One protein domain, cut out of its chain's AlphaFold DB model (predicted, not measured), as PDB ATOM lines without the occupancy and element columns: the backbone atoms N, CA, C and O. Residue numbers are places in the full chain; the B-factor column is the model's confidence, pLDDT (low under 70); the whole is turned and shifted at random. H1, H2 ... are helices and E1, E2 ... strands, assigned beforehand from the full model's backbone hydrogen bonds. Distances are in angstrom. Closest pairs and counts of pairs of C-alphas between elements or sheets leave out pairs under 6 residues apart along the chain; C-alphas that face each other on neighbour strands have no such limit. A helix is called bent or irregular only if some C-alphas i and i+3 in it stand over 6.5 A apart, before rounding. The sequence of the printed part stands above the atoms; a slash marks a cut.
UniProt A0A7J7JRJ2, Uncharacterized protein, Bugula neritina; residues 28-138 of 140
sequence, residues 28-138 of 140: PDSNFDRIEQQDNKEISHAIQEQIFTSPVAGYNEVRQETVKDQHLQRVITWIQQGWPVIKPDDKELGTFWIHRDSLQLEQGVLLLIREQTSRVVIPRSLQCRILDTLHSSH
ATOM      1  N   PRO A  28      71.136 189.260 110.111       68.38
ATOM      2  CA  PRO A  28      70.393 189.366 111.360       68.38
ATOM      3  C   PRO A  28      69.029 188.681 111.220       68.38
ATOM      4  O   PRO A  28      68.199 189.105 110.413       68.38
ATOM      5  N   ASP A  29      68.789 187.645 112.022       75.94
ATOM      6  CA  ASP A  29      67.502 186.964 112.119       75.94
ATOM      7  C   ASP A  29      66.892 187.237 113.495       75.94
ATOM      8  O   ASP A  29      67.028 186.474 114.447       75.94
ATOM      9  N   SER A  30      66.162 188.348 113.583       75.94
ATOM     10  CA  SER A  30      65.507 188.764 114.822       75.94
ATOM     11  C   SER A  30      64.492 187.748 115.354       75.94
ATOM     12  O   SER A  30      64.133 187.820 116.525       75.94
ATOM     13  N   ASN A  31      63.974 186.842 114.517       74.62
ATOM     14  CA  ASN A  31      63.058 185.807 114.986       74.62
ATOM     15  C   ASN A  31      63.837 184.652 115.613       74.62
ATOM     16  O   ASN A  31      63.465 184.222 116.702       74.62
ATOM     17  N   PHE A  32      64.921 184.205 114.977       70.12
ATOM     18  CA  PHE A  32      65.829 183.216 115.556       70.12
ATOM     19  C   PHE A  32      66.438 183.721 116.869       70.12
ATOM     20  O   PHE A  32      66.317 183.041 117.882       70.12
ATOM     21  N   ASP A  33      66.951 184.954 116.896       71.31
ATOM     22  CA  ASP A  33      67.518 185.569 118.103       71.31
ATOM     23  C   ASP A  33      66.485 185.658 119.238       71.31
ATOM     24  O   ASP A  33      66.799 185.457 120.409       71.31
ATOM     25  N   ARG A  34      65.216 185.950 118.911       70.75
ATOM     26  CA  ARG A  34      64.124 185.981 119.898       70.75
ATOM     27  C   ARG A  34      63.778 184.595 120.427       70.75
ATOM     28  O   ARG A  34      63.448 184.492 121.605       70.75
ATOM     29  N   ILE A  35      63.815 183.569 119.578       69.25
ATOM     30  CA  ILE A  35      63.569 182.178 119.972       69.25
ATOM     31  C   ILE A  35      64.726 181.681 120.841       69.25
ATOM     32  O   ILE A  35      64.474 181.196 121.932       69.25
ATOM     33  N   GLU A  36      65.980 181.913 120.452       64.94
ATOM     34  CA  GLU A  36      67.153 181.561 121.262       64.94
ATOM     35  C   GLU A  36      67.149 182.290 122.616       64.94
ATOM     36  O   GLU A  36      67.410 181.697 123.662       64.94
ATOM     37  N   GLN A  37      66.784 183.576 122.642       60.84
ATOM     38  CA  GLN A  37      66.597 184.310 123.896       60.84
ATOM     39  C   GLN A  37      65.455 183.748 124.750       60.84
ATOM     40  O   GLN A  37      65.516 183.850 125.977       60.84
ATOM     41  N   GLN A  38      64.406 183.205 124.136       59.91
ATOM     42  CA  GLN A  38      63.295 182.576 124.843       59.91
ATOM     43  C   GLN A  38      63.702 181.206 125.401       59.91
ATOM     44  O   GLN A  38      63.480 180.964 126.585       59.91
ATOM     45  N   ASP A  39      64.394 180.381 124.618       57.50
ATOM     46  CA  ASP A  39      64.956 179.099 125.058       57.50
ATOM     47  C   ASP A  39      65.955 179.305 126.211       57.50
ATOM     48  O   ASP A  39      65.901 178.617 127.230       57.50
ATOM     49  N   ASN A  40      66.802 180.337 126.131       58.28
ATOM     50  CA  ASN A  40      67.706 180.715 127.221       58.28
ATOM     51  C   ASN A  40      66.954 181.153 128.490       58.28
ATOM     52  O   ASN A  40      67.414 180.888 129.603       58.28
ATOM     53  N   LYS A  41      65.787 181.801 128.359       58.44
ATOM     54  CA  LYS A  41      64.939 182.128 129.517       58.44
ATOM     55  C   LYS A  41      64.339 180.876 130.140       58.44
ATOM     56  O   LYS A  41      64.313 180.792 131.365       58.44
ATOM     57  N   GLU A  42      63.890 179.920 129.336       55.59
ATOM     58  CA  GLU A  42      63.350 178.645 129.819       55.59
ATOM     59  C   GLU A  42      64.414 177.829 130.558       55.59
ATOM     60  O   GLU A  42      64.146 177.321 131.646       55.59
ATOM     61  N   ILE A  43      65.649 177.807 130.049       56.59
ATOM     62  CA  ILE A  43      66.799 177.218 130.747       56.59
ATOM     63  C   ILE A  43      67.042 177.939 132.077       56.59
ATOM     64  O   ILE A  43      67.172 177.280 133.107       56.59
ATOM     65  N   SER A  44      67.016 179.276 132.089       56.44
ATOM     66  CA  SER A  44      67.222 180.033 133.328       56.44
ATOM     67  C   SER A  44      66.123 179.819 134.370       56.44
ATOM     68  O   SER A  44      66.391 179.782 135.570       56.44
ATOM     69  N   HIS A  45      64.884 179.611 133.919       56.41
ATOM     70  CA  HIS A  45      63.755 179.283 134.781       56.41
ATOM     71  C   HIS A  45      63.867 177.853 135.326       56.41
ATOM     72  O   HIS A  45      63.668 177.629 136.515       56.41
ATOM     73  N   ALA A  46      64.263 176.891 134.490       55.06
ATOM     74  CA  ALA A  46      64.496 175.509 134.905       55.06
ATOM     75  C   ALA A  46      65.660 175.392 135.900       55.06
ATOM     76  O   ALA A  46      65.611 174.593 136.836       55.06
ATOM     77  N   ILE A  47      66.703 176.206 135.729       57.31
ATOM     78  CA  ILE A  47      67.823 176.289 136.664       57.31
ATOM     79  C   ILE A  47      67.359 176.903 137.975       57.31
ATOM     80  O   ILE A  47      67.624 176.331 139.026       57.31
ATOM     81  N   GLN A  48      66.602 177.998 137.933       55.03
ATOM     82  CA  GLN A  48      65.944 178.543 139.113       55.03
ATOM     83  C   GLN A  48      65.144 177.451 139.847       55.03
ATOM     84  O   GLN A  48      65.434 177.183 141.011       55.03
ATOM     85  N   GLU A  49      64.240 176.731 139.180       56.03
ATOM     86  CA  GLU A  49      63.455 175.631 139.770       56.03
ATOM     87  C   GLU A  49      64.316 174.493 140.362       56.03
ATOM     88  O   GLU A  49      64.023 173.993 141.453       56.03
ATOM     89  N   GLN A  50      65.419 174.114 139.705       54.19
ATOM     90  CA  GLN A  50      66.356 173.103 140.216       54.19
ATOM     91  C   GLN A  50      67.141 173.597 141.441       54.19
ATOM     92  O   GLN A  50      67.313 172.841 142.401       54.19
ATOM     93  N   ILE A  51      67.559 174.869 141.462       53.84
ATOM     94  CA  ILE A  51      68.139 175.526 142.647       53.84
ATOM     95  C   ILE A  51      67.118 175.523 143.795       53.84
ATOM     96  O   ILE A  51      67.477 175.263 144.944       53.84
ATOM     97  N   PHE A  52      65.837 175.746 143.485       52.31
ATOM     98  CA  PHE A  52      64.731 175.791 144.446       52.31
ATOM     99  C   PHE A  52      64.283 174.426 144.986       52.31
ATOM    100  O   PHE A  52      63.494 174.385 145.928       52.31
ATOM    101  N   THR A  53      64.796 173.307 144.463       51.19
ATOM    102  CA  THR A  53      64.466 171.979 145.011       51.19
ATOM    103  C   THR A  53      65.297 171.643 146.261       51.19
ATOM    104  O   THR A  53      65.004 170.672 146.957       51.19
ATOM    105  N   SER A  54      66.319 172.445 146.603       52.06
ATOM    106  CA  SER A  54      67.030 172.296 147.878       52.06
ATOM    107  C   SER A  54      66.267 173.010 149.007       52.06
ATOM    108  O   SER A  54      66.200 174.239 149.005       52.06
ATOM    109  N   PRO A  55      65.742 172.296 150.021       54.72
ATOM    110  CA  PRO A  55      64.966 172.898 151.112       54.72
ATOM    111  C   PRO A  55      65.797 173.764 152.081       54.72
ATOM    112  O   PRO A  55      65.262 174.253 153.072       54.72
ATOM    113  N   VAL A  56      67.103 173.937 151.837       58.94
ATOM    114  CA  VAL A  56      68.058 174.430 152.845       58.94
ATOM    115  C   VAL A  56      68.562 175.847 152.592       58.94
ATOM    116  O   VAL A  56      68.914 176.541 153.544       58.94
ATOM    117  N   ALA A  57      68.637 176.290 151.336       65.12
ATOM    118  CA  ALA A  57      69.071 177.641 150.989       65.12
ATOM    119  C   ALA A  57      68.351 178.114 149.726       65.12
ATOM    120  O   ALA A  57      68.423 177.472 148.679       65.12
ATOM    121  N   GLY A  58      67.655 179.246 149.827       77.81
ATOM    122  CA  GLY A  58      66.996 179.855 148.676       77.81
ATOM    123  C   GLY A  58      68.010 180.503 147.731       77.81
ATOM    124  O   GLY A  58      69.061 180.978 148.160       77.81
ATOM    125  N   TYR A  59      67.665 180.601 146.446       81.06
ATOM    126  CA  TYR A  59      68.494 181.235 145.414       81.06
ATOM    127  C   TYR A  59      69.086 182.599 145.838       81.06
ATOM    128  O   TYR A  59      70.285 182.840 145.692       81.06
ATOM    129  N   ASN A  60      68.264 183.482 146.419       85.25
ATOM    130  CA  ASN A  60      68.698 184.816 146.849       85.25
ATOM    131  C   ASN A  60      69.764 184.769 147.946       85.25
ATOM    132  O   ASN A  60      70.669 185.601 147.960       85.25
ATOM    133  N   GLU A  61      69.666 183.802 148.852       87.94
ATOM    134  CA  GLU A  61      70.626 183.630 149.934       87.94
ATOM    135  C   GLU A  61      71.959 183.115 149.392       87.94
ATOM    136  O   GLU A  61      73.001 183.702 149.672       87.94
ATOM    137  N   VAL A  62      71.926 182.093 148.529       89.88
ATOM    138  CA  VAL A  62      73.125 181.594 147.840       89.88
ATOM    139  C   VAL A  62      73.812 182.726 147.086       89.88
ATOM    140  O   VAL A  62      75.024 182.893 147.200       89.88
ATOM    141  N   ARG A  63      73.051 183.543 146.352       90.88
ATOM    142  CA  ARG A  63      73.588 184.694 145.623       90.88
ATOM    143  C   ARG A  63      74.261 185.701 146.560       90.88
ATOM    144  O   ARG A  63      75.368 186.145 146.271       90.88
ATOM    145  N   GLN A  64      73.628 186.055 147.678       93.06
ATOM    146  CA  GLN A  64      74.193 186.994 148.655       93.06
ATOM    147  C   GLN A  64      75.473 186.456 149.303       93.06
ATOM    148  O   GLN A  64      76.448 187.192 149.444       93.06
ATOM    149  N   GLU A  65      75.490 185.178 149.666       93.75
ATOM    150  CA  GLU A  65      76.658 184.542 150.275       93.75
ATOM    151  C   GLU A  65      77.789 184.322 149.260       93.75
ATOM    152  O   GLU A  65      78.959 184.473 149.602       93.75
ATOM    153  N   THR A  66      77.462 184.097 147.983       94.00
ATOM    154  CA  THR A  66      78.447 184.024 146.888       94.00
ATOM    155  C   THR A  66      79.214 185.337 146.736       94.00
ATOM    156  O   THR A  66      80.414 185.317 146.471       94.00
ATOM    157  N   VAL A  67      78.556 186.486 146.937       94.75
ATOM    158  CA  VAL A  67      79.214 187.808 146.904       94.75
ATOM    159  C   VAL A  67      80.244 187.956 148.025       94.75
ATOM    160  O   VAL A  67      81.270 188.609 147.841       94.75
ATOM    161  N   LYS A  68      79.993 187.338 149.182       95.62
ATOM    162  CA  LYS A  68      80.880 187.398 150.352       95.62
ATOM    163  C   LYS A  68      82.039 186.397 150.266       95.62
ATOM    164  O   LYS A  68      83.053 186.586 150.935       95.62
ATOM    165  N   ASP A  69      81.901 185.346 149.462       96.12
ATOM    166  CA  ASP A  69      82.901 184.289 149.323       96.12
ATOM    167  C   ASP A  69      84.043 184.706 148.382       96.12
ATOM    168  O   ASP A  69      83.902 184.762 147.159       96.12
ATOM    169  N   GLN A  70      85.214 184.980 148.962       95.19
ATOM    170  CA  GLN A  70      86.391 185.448 148.225       95.19
ATOM    171  C   GLN A  70      86.883 184.455 147.160       95.19
ATOM    172  O   GLN A  70      87.380 184.884 146.114       95.19
ATOM    173  N   HIS A  71      86.743 183.144 147.388       95.19
ATOM    174  CA  HIS A  71      87.174 182.136 146.416       95.19
ATOM    175  C   HIS A  71      86.228 182.130 145.220       95.19
ATOM    176  O   HIS A  71      86.683 182.179 144.074       95.19
ATOM    177  N   LEU A  72      84.918 182.159 145.474       96.38
ATOM    178  CA  LEU A  72      83.920 182.204 144.407       96.38
ATOM    179  C   LEU A  72      83.981 183.512 143.618       96.38
ATOM    180  O   LEU A  72      83.909 183.472 142.393       96.38
ATOM    181  N   GLN A  73      84.207 184.657 144.271       97.31
ATOM    182  CA  GLN A  73      84.417 185.931 143.569       97.31
ATOM    183  C   GLN A  73      85.629 185.884 142.630       97.31
ATOM    184  O   GLN A  73      85.583 186.396 141.508       97.31
ATOM    185  N   ARG A  74      86.708 185.212 143.044       96.81
ATOM    186  CA  ARG A  74      87.887 185.023 142.196       96.81
ATOM    187  C   ARG A  74      87.597 184.123 140.997       96.81
ATOM    188  O   ARG A  74      88.002 184.448 139.885       96.81
ATOM    189  N   VAL A  75      86.853 183.038 141.201       97.19
ATOM    190  CA  VAL A  75      86.408 182.150 140.117       97.19
ATOM    191  C   VAL A  75      85.483 182.878 139.140       97.19
ATOM    192  O   VAL A  75      85.667 182.770 137.933       97.19
ATOM    193  N   ILE A  76      84.540 183.678 139.640       96.81
ATOM    194  CA  ILE A  76      83.654 184.519 138.822       96.81
ATOM    195  C   ILE A  76      84.468 185.480 137.954       96.81
ATOM    196  O   ILE A  76      84.219 185.593 136.755       96.81
ATOM    197  N   THR A  77      85.484 186.112 138.542       97.25
ATOM    198  CA  THR A  77      86.407 186.986 137.810       97.25
ATOM    199  C   THR A  77      87.108 186.220 136.685       97.25
ATOM    200  O   THR A  77      87.171 186.713 135.563       97.25
ATOM    201  N   TRP A  78      87.572 184.993 136.937       97.06
ATOM    202  CA  TRP A  78      88.197 184.149 135.912       97.06
ATOM    203  C   TRP A  78      87.242 183.704 134.807       97.06
ATOM    204  O   TRP A  78      87.640 183.643 133.649       97.06
ATOM    205  N   ILE A  79      85.976 183.441 135.122       95.94
ATOM    206  CA  ILE A  79      84.966 183.129 134.102       95.94
ATOM    207  C   ILE A  79      84.752 184.328 133.170       95.94
ATOM    208  O   ILE A  79      84.616 184.149 131.964       95.94
ATOM    209  N   GLN A  80      84.755 185.547 133.713       94.25
ATOM    210  CA  GLN A  80      84.502 186.770 132.946       94.25
ATOM    211  C   GLN A  80      85.732 187.291 132.191       94.25
ATOM    212  O   GLN A  80      85.594 187.848 131.106       94.25
ATOM    213  N   GLN A  81      86.925 187.152 132.771       95.88
ATOM    214  CA  GLN A  81      88.160 187.780 132.276       95.88
ATOM    215  C   GLN A  81      89.166 186.776 131.703       95.88
ATOM    216  O   GLN A  81      90.166 187.175 131.111       95.88
ATOM    217  N   GLY A  82      88.907 185.480 131.865       95.06
ATOM    218  CA  GLY A  82      89.800 184.401 131.469       95.06
ATOM    219  C   GLY A  82      90.452 183.702 132.664       95.06
ATOM    220  O   GLY A  82      90.764 184.295 133.700       95.06
ATOM    221  N   TRP A  83      90.663 182.399 132.496       97.06
ATOM    222  CA  TRP A  83      91.298 181.543 133.490       97.06
ATOM    223  C   TRP A  83      92.823 181.696 133.469       97.06
ATOM    224  O   TRP A  83      93.404 181.921 132.404       97.06
ATOM    225  N   PRO A  84      93.508 181.536 134.617       96.06
ATOM    226  CA  PRO A  84      94.964 181.533 134.638       96.06
ATOM    227  C   PRO A  84      95.508 180.366 133.802       96.06
ATOM    228  O   PRO A  84      94.946 179.271 133.809       96.06
ATOM    229  N   VAL A  85      96.618 180.589 133.096       96.25
ATOM    230  CA  VAL A  85      97.242 179.568 132.230       96.25
ATOM    231  C   VAL A  85      97.775 178.394 133.050       96.25
ATOM    232  O   VAL A  85      97.683 177.239 132.641       96.25
ATOM    233  N   ILE A  86      98.322 178.698 134.225       96.31
ATOM    234  CA  ILE A  86      98.869 177.715 135.156       96.31
ATOM    235  C   ILE A  86      97.858 177.517 136.281       96.31
ATOM    236  O   ILE A  86      97.291 178.481 136.803       96.31
ATOM    237  N   LYS A  87      97.647 176.254 136.660       95.81
ATOM    238  CA  LYS A  87      96.794 175.892 137.787       95.81
ATOM    239  C   LYS A  87      97.293 176.583 139.073       95.81
ATOM    240  O   LYS A  87      98.478 176.470 139.375       95.81
ATOM    241  N   PRO A  88      96.414 177.245 139.846       95.44
ATOM    242  CA  PRO A  88      96.773 177.805 141.148       95.44
ATOM    243  C   PRO A  88      97.234 176.733 142.149       95.44
ATOM    244  O   PRO A  88      96.665 175.638 142.179       95.44
ATOM    245  N   ASP A  89      98.193 177.081 143.012       95.00
ATOM    246  CA  ASP A  89      98.656 176.217 144.115       95.00
ATOM    247  C   ASP A  89      97.605 176.056 145.222       95.00
ATOM    248  O   ASP A  89      97.585 175.053 145.938       95.00
ATOM    249  N   ASP A  90      96.703 177.033 145.351       96.31
ATOM    250  CA  ASP A  90      95.565 176.937 146.255       96.31
ATOM    251  C   ASP A  90      94.680 175.741 145.872       96.31
ATOM    252  O   ASP A  90      94.246 175.597 144.726       96.31
ATOM    253  N   LYS A  91      94.405 174.863 146.841       94.00
ATOM    254  CA  LYS A  91      93.696 173.599 146.605       94.00
ATOM    255  C   LYS A  91      92.257 173.809 146.124       94.00
ATOM    256  O   LYS A  91      91.778 173.053 145.275       94.00
ATOM    257  N   GLU A  92      91.563 174.798 146.678       91.88
ATOM    258  CA  GLU A  92      90.157 175.072 146.385       91.88
ATOM    259  C   GLU A  92      90.032 175.716 144.999       91.88
ATOM    260  O   GLU A  92      89.354 175.181 144.117       91.88
ATOM    261  N   LEU A  93      90.816 176.765 144.735       95.62
ATOM    262  CA  LEU A  93      90.904 177.398 143.416       95.62
ATOM    263  C   LEU A  93      91.419 176.438 142.343       95.62
ATOM    264  O   LEU A  93      90.939 176.452 141.208       95.62
ATOM    265  N   GLY A  94      92.369 175.575 142.693       96.00
ATOM    266  CA  GLY A  94      92.888 174.540 141.813       96.00
ATOM    267  C   GLY A  94      91.827 173.507 141.426       96.00
ATOM    268  O   GLY A  94      91.882 172.976 140.318       96.00
ATOM    269  N   THR A  95      90.848 173.242 142.295       94.75
ATOM    270  CA  THR A  95      89.708 172.363 141.987       94.75
ATOM    271  C   THR A  95      88.773 173.028 140.980       94.75
ATOM    272  O   THR A  95      88.414 172.409 139.977       94.75
ATOM    273  N   PHE A  96      88.453 174.311 141.172       96.12
ATOM    274  CA  PHE A  96      87.676 175.073 140.190       96.12
ATOM    275  C   PHE A  96      88.387 175.166 138.839       96.12
ATOM    276  O   PHE A  96      87.755 174.982 137.804       96.12
ATOM    277  N   TRP A  97      89.708 175.358 138.835       97.38
ATOM    278  CA  TRP A  97      90.505 175.408 137.609       97.38
ATOM    279  C   TRP A  97      90.454 174.104 136.799       97.38
ATOM    280  O   TRP A  97      90.407 174.139 135.568       97.38
ATOM    281  N   ILE A  98      90.440 172.948 137.473       96.31
ATOM    282  CA  ILE A  98      90.301 171.635 136.820       96.31
ATOM    283  C   ILE A  98      88.934 171.507 136.139       96.31
ATOM    284  O   ILE A  98      88.843 170.941 135.054       96.31
ATOM    285  N   HIS A  99      87.883 172.046 136.757       94.50
ATOM    286  CA  HIS A  99      86.503 171.951 136.273       94.50
ATOM    287  C   HIS A  99      86.028 173.182 135.492       94.50
ATOM    288  O   HIS A  99      84.835 173.309 135.234       94.50
ATOM    289  N   ARG A 100      86.938 174.080 135.104       95.75
ATOM    290  CA  ARG A 100      86.616 175.381 134.498       95.75
ATOM    291  C   ARG A 100      85.695 175.312 133.282       95.75
ATOM    292  O   ARG A 100      84.805 176.140 133.162       95.75
ATOM    293  N   ASP A 101      85.869 174.299 132.435       94.50
ATOM    294  CA  ASP A 101      85.085 174.126 131.205       94.50
ATOM    295  C   ASP A 101      83.636 173.692 131.498       94.50
ATOM    296  O   ASP A 101      82.767 173.739 130.636       94.50
ATOM    297  N   SER A 102      83.373 173.266 132.735       94.25
ATOM    298  CA  SER A 102      82.065 172.855 133.242       94.25
ATOM    299  C   SER A 102      81.435 173.895 134.174       94.25
ATOM    300  O   SER A 102      80.359 173.644 134.714       94.25
ATOM    301  N   LEU A 103      82.092 175.033 134.415       94.56
ATOM    302  CA  LEU A 103      81.590 176.080 135.301       94.56
ATOM    303  C   LEU A 103      80.899 177.182 134.503       94.56
ATOM    304  O   LEU A 103      81.440 177.694 133.526       94.56
ATOM    305  N   GLN A 104      79.719 177.580 134.965       91.81
ATOM    306  CA  GLN A 104      78.935 178.658 134.374       91.81
ATOM    307  C   GLN A 104      78.436 179.608 135.456       91.81
ATOM    308  O   GLN A 104      78.118 179.196 136.570       91.81
ATOM    309  N   LEU A 105      78.392 180.897 135.130       92.12
ATOM    310  CA  LEU A 105      77.851 181.925 136.007       92.12
ATOM    311  C   LEU A 105      76.451 182.297 135.542       92.12
ATOM    312  O   LEU A 105      76.284 182.798 134.433       92.12
ATOM    313  N   GLU A 106      75.474 182.148 136.427       87.81
ATOM    314  CA  GLU A 106      74.092 182.467 136.123       87.81
ATOM    315  C   GLU A 106      73.495 183.403 137.160       87.81
ATOM    316  O   GLU A 106      73.336 183.067 138.333       87.81
ATOM    317  N   GLN A 107      73.187 184.628 136.722       84.81
ATOM    318  CA  GLN A 107      72.522 185.651 137.538       84.81
ATOM    319  C   GLN A 107      73.224 185.916 138.900       84.81
ATOM    320  O   GLN A 107      72.617 186.396 139.857       84.81
ATOM    321  N   GLY A 108      74.534 185.650 138.984       86.31
ATOM    322  CA  GLY A 108      75.346 185.815 140.197       86.31
ATOM    323  C   GLY A 108      75.505 184.555 141.054       86.31
ATOM    324  O   GLY A 108      76.082 184.644 142.134       86.31
ATOM    325  N   VAL A 109      75.023 183.401 140.588       89.88
ATOM    326  CA  VAL A 109      75.230 182.086 141.205       89.88
ATOM    327  C   VAL A 109      76.124 181.241 140.302       89.88
ATOM    328  O   VAL A 109      75.956 181.221 139.084       89.88
ATOM    329  N   LEU A 110      77.095 180.557 140.900       92.62
ATOM    330  CA  LEU A 110      78.003 179.683 140.170       92.62
ATOM    331  C   LEU A 110      77.407 178.275 140.064       92.62
ATOM    332  O   LEU A 110      77.014 177.673 141.068       92.62
ATOM    333  N   LEU A 111      77.373 177.747 138.846       91.38
ATOM    334  CA  LEU A 111      76.835 176.438 138.517       91.38
ATOM    335  C   LEU A 111      77.933 175.540 137.966       91.38
ATOM    336  O   LEU A 111      78.752 175.952 137.148       91.38
ATOM    337  N   LEU A 112      77.912 174.287 138.402       90.50
ATOM    338  CA  LEU A 112      78.659 173.200 137.803       90.50
ATOM    339  C   LEU A 112      77.713 172.415 136.893       90.50
ATOM    340  O   LEU A 112      76.826 171.702 137.369       90.50
ATOM    341  N   ILE A 113      77.922 172.538 135.589       87.62
ATOM    342  CA  ILE A 113      77.163 171.824 134.570       87.62
ATOM    343  C   ILE A 113      77.847 170.495 134.279       87.62
ATOM    344  O   ILE A 113      79.039 170.426 133.990       87.62
ATOM    345  N   ARG A 114      77.082 169.410 134.352       83.19
ATOM    346  CA  ARG A 114      77.481 168.087 133.858       83.19
ATOM    347  C   ARG A 114      76.439 167.618 132.851       83.19
ATOM    348  O   ARG A 114      75.338 168.155 132.839       83.19
ATOM    349  N   GLU A 115      76.777 166.611 132.049       78.81
ATOM    350  CA  GLU A 115      76.013 166.153 130.869       78.81
ATOM    351  C   GLU A 115      74.481 166.124 131.032       78.81
ATOM    352  O   GLU A 115      73.772 166.392 130.070       78.81
ATOM    353  N   GLN A 116      73.963 165.814 132.226       74.69
ATOM    354  CA  GLN A 116      72.522 165.714 132.492       74.69
ATOM    355  C   GLN A 116      72.052 166.482 133.739       74.69
ATOM    356  O   GLN A 116      70.889 166.375 134.116       74.69
ATOM    357  N   THR A 117      72.931 167.219 134.428       76.56
ATOM    358  CA  THR A 117      72.571 167.896 135.688       76.56
ATOM    359  C   THR A 117      73.309 169.212 135.856       76.56
ATOM    360  O   THR A 117      74.528 169.255 135.680       76.56
ATOM    361  N   SER A 118      72.600 170.232 136.330       81.94
ATOM    362  CA  SER A 118      73.203 171.438 136.894       81.94
ATOM    363  C   SER A 118      73.315 171.292 138.416       81.94
ATOM    364  O   SER A 118      72.442 170.714 139.067       81.94
ATOM    365  N   ARG A 119      74.424 171.743 139.003       86.12
ATOM    366  CA  ARG A 119      74.608 171.769 140.462       86.12
ATOM    367  C   ARG A 119      75.059 173.145 140.902       86.12
ATOM    368  O   ARG A 119      75.973 173.710 140.316       86.12
ATOM    369  N   VAL A 120      74.471 173.644 141.979       88.38
ATOM    370  CA  VAL A 120      74.898 174.903 142.596       88.38
ATOM    371  C   VAL A 120      76.217 174.706 143.318       88.38
ATOM    372  O   VAL A 120      76.360 173.783 144.123       88.38
ATOM    373  N   VAL A 121      77.172 175.597 143.070       91.56
ATOM    374  CA  VAL A 121      78.358 175.709 143.913       91.56
ATOM    375  C   VAL A 121      77.967 176.467 145.179       91.56
ATOM    376  O   VAL A 121      77.622 177.643 145.134       91.56
ATOM    377  N   ILE A 122      77.998 175.769 146.313       91.69
ATOM    378  CA  ILE A 122      77.567 176.305 147.604       91.69
ATOM    379  C   ILE A 122      78.698 177.134 148.246       91.69
ATOM    380  O   ILE A 122      79.768 176.570 148.508       91.69
ATOM    381  N   PRO A 123      78.459 178.420 148.574       93.62
ATOM    382  CA  PRO A 123      79.382 179.251 149.349       93.62
ATOM    383  C   PRO A 123      79.749 178.619 150.685       93.62
ATOM    384  O   PRO A 123      78.911 177.987 151.335       93.62
ATOM    385  N   ARG A 124      80.982 178.831 151.144       92.75
ATOM    386  CA  ARG A 124      81.499 178.153 152.342       92.75
ATOM    387  C   ARG A 124      80.666 178.402 153.603       92.75
ATOM    388  O   ARG A 124      80.508 177.492 154.413       92.75
ATOM    389  N   SER A 125      80.084 179.595 153.736       92.62
ATOM    390  CA  SER A 125      79.196 179.961 154.849       92.62
ATOM    391  C   SER A 125      77.925 179.108 154.921       92.62
ATOM    392  O   SER A 125      77.413 178.865 156.012       92.62
ATOM    393  N   LEU A 126      77.436 178.609 153.782       90.44
ATOM    394  CA  LEU A 126      76.224 177.791 153.699       90.44
ATOM    395  C   LEU A 126      76.510 176.287 153.793       90.44
ATOM    396  O   LEU A 126      75.608 175.519 154.123       90.44
ATOM    397  N   GLN A 127      77.751 175.850 153.549       90.38
ATOM    398  CA  GLN A 127      78.107 174.426 153.512       90.38
ATOM    399  C   GLN A 127      77.790 173.702 154.823       90.38
ATOM    400  O   GLN A 127      77.188 172.636 154.771       90.38
ATOM    401  N   CYS A 128      78.128 174.275 155.986       88.88
ATOM    402  CA  CYS A 128      77.842 173.645 157.282       88.88
ATOM    403  C   CYS A 128      76.343 173.389 157.469       88.88
ATOM    404  O   CYS A 128      75.947 172.263 157.739       88.88
ATOM    405  N   ARG A 129      75.501 174.399 157.220       86.38
ATOM    406  CA  ARG A 129      74.043 174.275 157.364       86.38
ATOM    407  C   ARG A 129      73.446 173.253 156.396       86.38
ATOM    408  O   ARG A 129      72.544 172.497 156.760       86.38
ATOM    409  N   ILE A 130      73.945 173.224 155.159       84.44
ATOM    410  CA  ILE A 130      73.525 172.235 154.159       84.44
ATOM    411  C   ILE A 130      73.947 170.829 154.576       84.44
ATOM    412  O   ILE A 130      73.120 169.922 154.524       84.44
ATOM    413  N   LEU A 131      75.179 170.648 155.046       84.31
ATOM    414  CA  LEU A 131      75.655 169.366 155.562       84.31
ATOM    415  C   LEU A 131      74.837 168.906 156.771       84.31
ATOM    416  O   LEU A 131      74.408 167.760 156.786       84.31
ATOM    417  N   ASP A 132      74.547 169.790 157.727       82.25
ATOM    418  CA  ASP A 132      73.712 169.471 158.888       82.25
ATOM    419  C   ASP A 132      72.314 169.024 158.467       82.25
ATOM    420  O   ASP A 132      71.777 168.062 159.010       82.25
ATOM    421  N   THR A 133      71.740 169.663 157.446       78.00
ATOM    422  CA  THR A 133      70.426 169.265 156.937       78.00
ATOM    423  C   THR A 133      70.485 167.913 156.225       78.00
ATOM    424  O   THR A 133      69.621 167.066 156.448       78.00
ATOM    425  N   LEU A 134      71.528 167.661 155.428       78.25
ATOM    426  CA  LEU A 134      71.752 166.360 154.790       78.25
ATOM    427  C   LEU A 134      71.985 165.255 155.832       78.25
ATOM    428  O   LEU A 134      71.461 164.155 155.688       78.25
ATOM    429  N   HIS A 135      72.693 165.547 156.921       76.75
ATOM    430  CA  HIS A 135      72.858 164.616 158.036       76.75
ATOM    431  C   HIS A 135      71.564 164.441 158.845       76.75
ATOM    432  O   HIS A 135      71.292 163.344 159.324       76.75
ATOM    433  N   SER A 136      70.736 165.485 158.965       66.25
ATOM    434  CA  SER A 136      69.413 165.415 159.605       66.25
ATOM    435  C   SER A 136      68.398 164.628 158.781       66.25
ATOM    436  O   SER A 136      67.458 164.080 159.348       66.25
ATOM    437  N   SER A 137      68.627 164.481 157.467       54.91
ATOM    438  CA  SER A 137      67.862 163.579 156.595       54.91
ATOM    439  C   SER A 137      68.187 162.097 156.837       54.91
ATOM    440  O   SER A 137      68.103 161.258 155.941       54.91
ATOM    441  N   HIS A 138      68.538 161.764 158.082       56.59
ATOM    442  CA  HIS A 138      68.639 160.405 158.556       56.59
ATOM    443  C   HIS A 138      67.239 159.789 158.704       56.59
ATOM    444  O   HIS A 138      66.563 159.964 159.714       56.59
TER     445      HIS A 138
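What this domain is: This is residues 28 to 138 of the 140 residues of an uncharacterized protein of Bugula neritina (UniProt A0A7J7JRJ2). A long helix, H1, leads into a small body built round a twisted three-strand sheet; residues 28 to 43, of which 30 to 43 belong to H1, stick out from this body as an arm. In the body H3 packs on the sheet E1 E2 E3, H4 packs on H3, and the last helix, H5, lies away from the sheet. The printed part has 111 residues with five named helices and three named strands, in the order H1 H2 H3 H4 E1 E2 E3 H5; the sheet runs E1 E2 E3, antiparallel throughout, and the class is mostly helix. The whole is only just loose, close to compact, with a radius of gyration of the C-alphas of 15.9 A, and spans 49 by 39 by 26 A.

Where its parts are: H1, residues 30 to 51, begins at C-alpha 30 at (65.507, 188.764, 114.822) and measures 30.9 A. H2 is residues 59 to 68, 14.7 A, and H3 is residues 70 to 81, 16.2 A. H4 is residues 91 to 98. E1 is residues 103 to 106, E2 residues 109 to 114, 16.0 A, and E3 residues 117 to 120. H5, residues 124 to 136, measures 19.0 A and ends with C-alpha 136 at (69.413, 165.415, 159.605); it is irregular, but only just, with C-alphas 125 and 128 6.9 A apart.

How they stand to each other: E1, E2 and E3 form a meander, each strand the antiparallel neighbour of the one before, and the sheet is only just strongly twisted, its C-alphas up to 4.1 A off the best plane. In the hairpin of E1 and E2, N 104 and O 111 are 2.9 A apart, within hydrogen-bond range; in that of E2 and E3, N 112 and O 119 are 2.8 A apart. H1 only grazes the sheet, with residues 44 to 51; its closest C-alphas to E3 are Ile 51 and Val 120, 6.8 A. H2 also only grazes it, with residues 59 to 67; the closest C-alphas of H2 and E2 are Arg 63 and Val 109, 5.4 A. H3 is on the sheet, the two making two layers, helix and sheet; the closest C-alphas of H3 and E1 are Ile 76 and Leu 105, 7.0 A. H4 is not on the sheet but touches H3, which meets it with residues 71 to 75 alone, at a shallow tilt of 25 degrees, the same way; the closest C-alphas are His 71 and Leu 93, 6.7 A. H2 and H3 only just touch, only at the corner, with 3 pairs of C-alphas within 8 A; the closest are Thr 66 and Leu 72, 6.3 A. H5, not on the sheet, only just touches H2, with 3 such pairs, through residues 125 to 126 alone; the closest C-alphas are Glu 65 and Ser 125, 7.0 A. In H1, H3 and H4 every O i to N i+4 pair is within hydrogen-bond range; H2 has 5 of 6 and H5 7 of 9.

The domain as a whole: The two C-alphas farthest apart are those of Pro 28 and His 138, 55.4 A. The printed part has no cut, and no link is long. The mean pLDDT of the printed part is 82.0; residue 28, residues 35 to 57 and residues 136 to 138 are under 70.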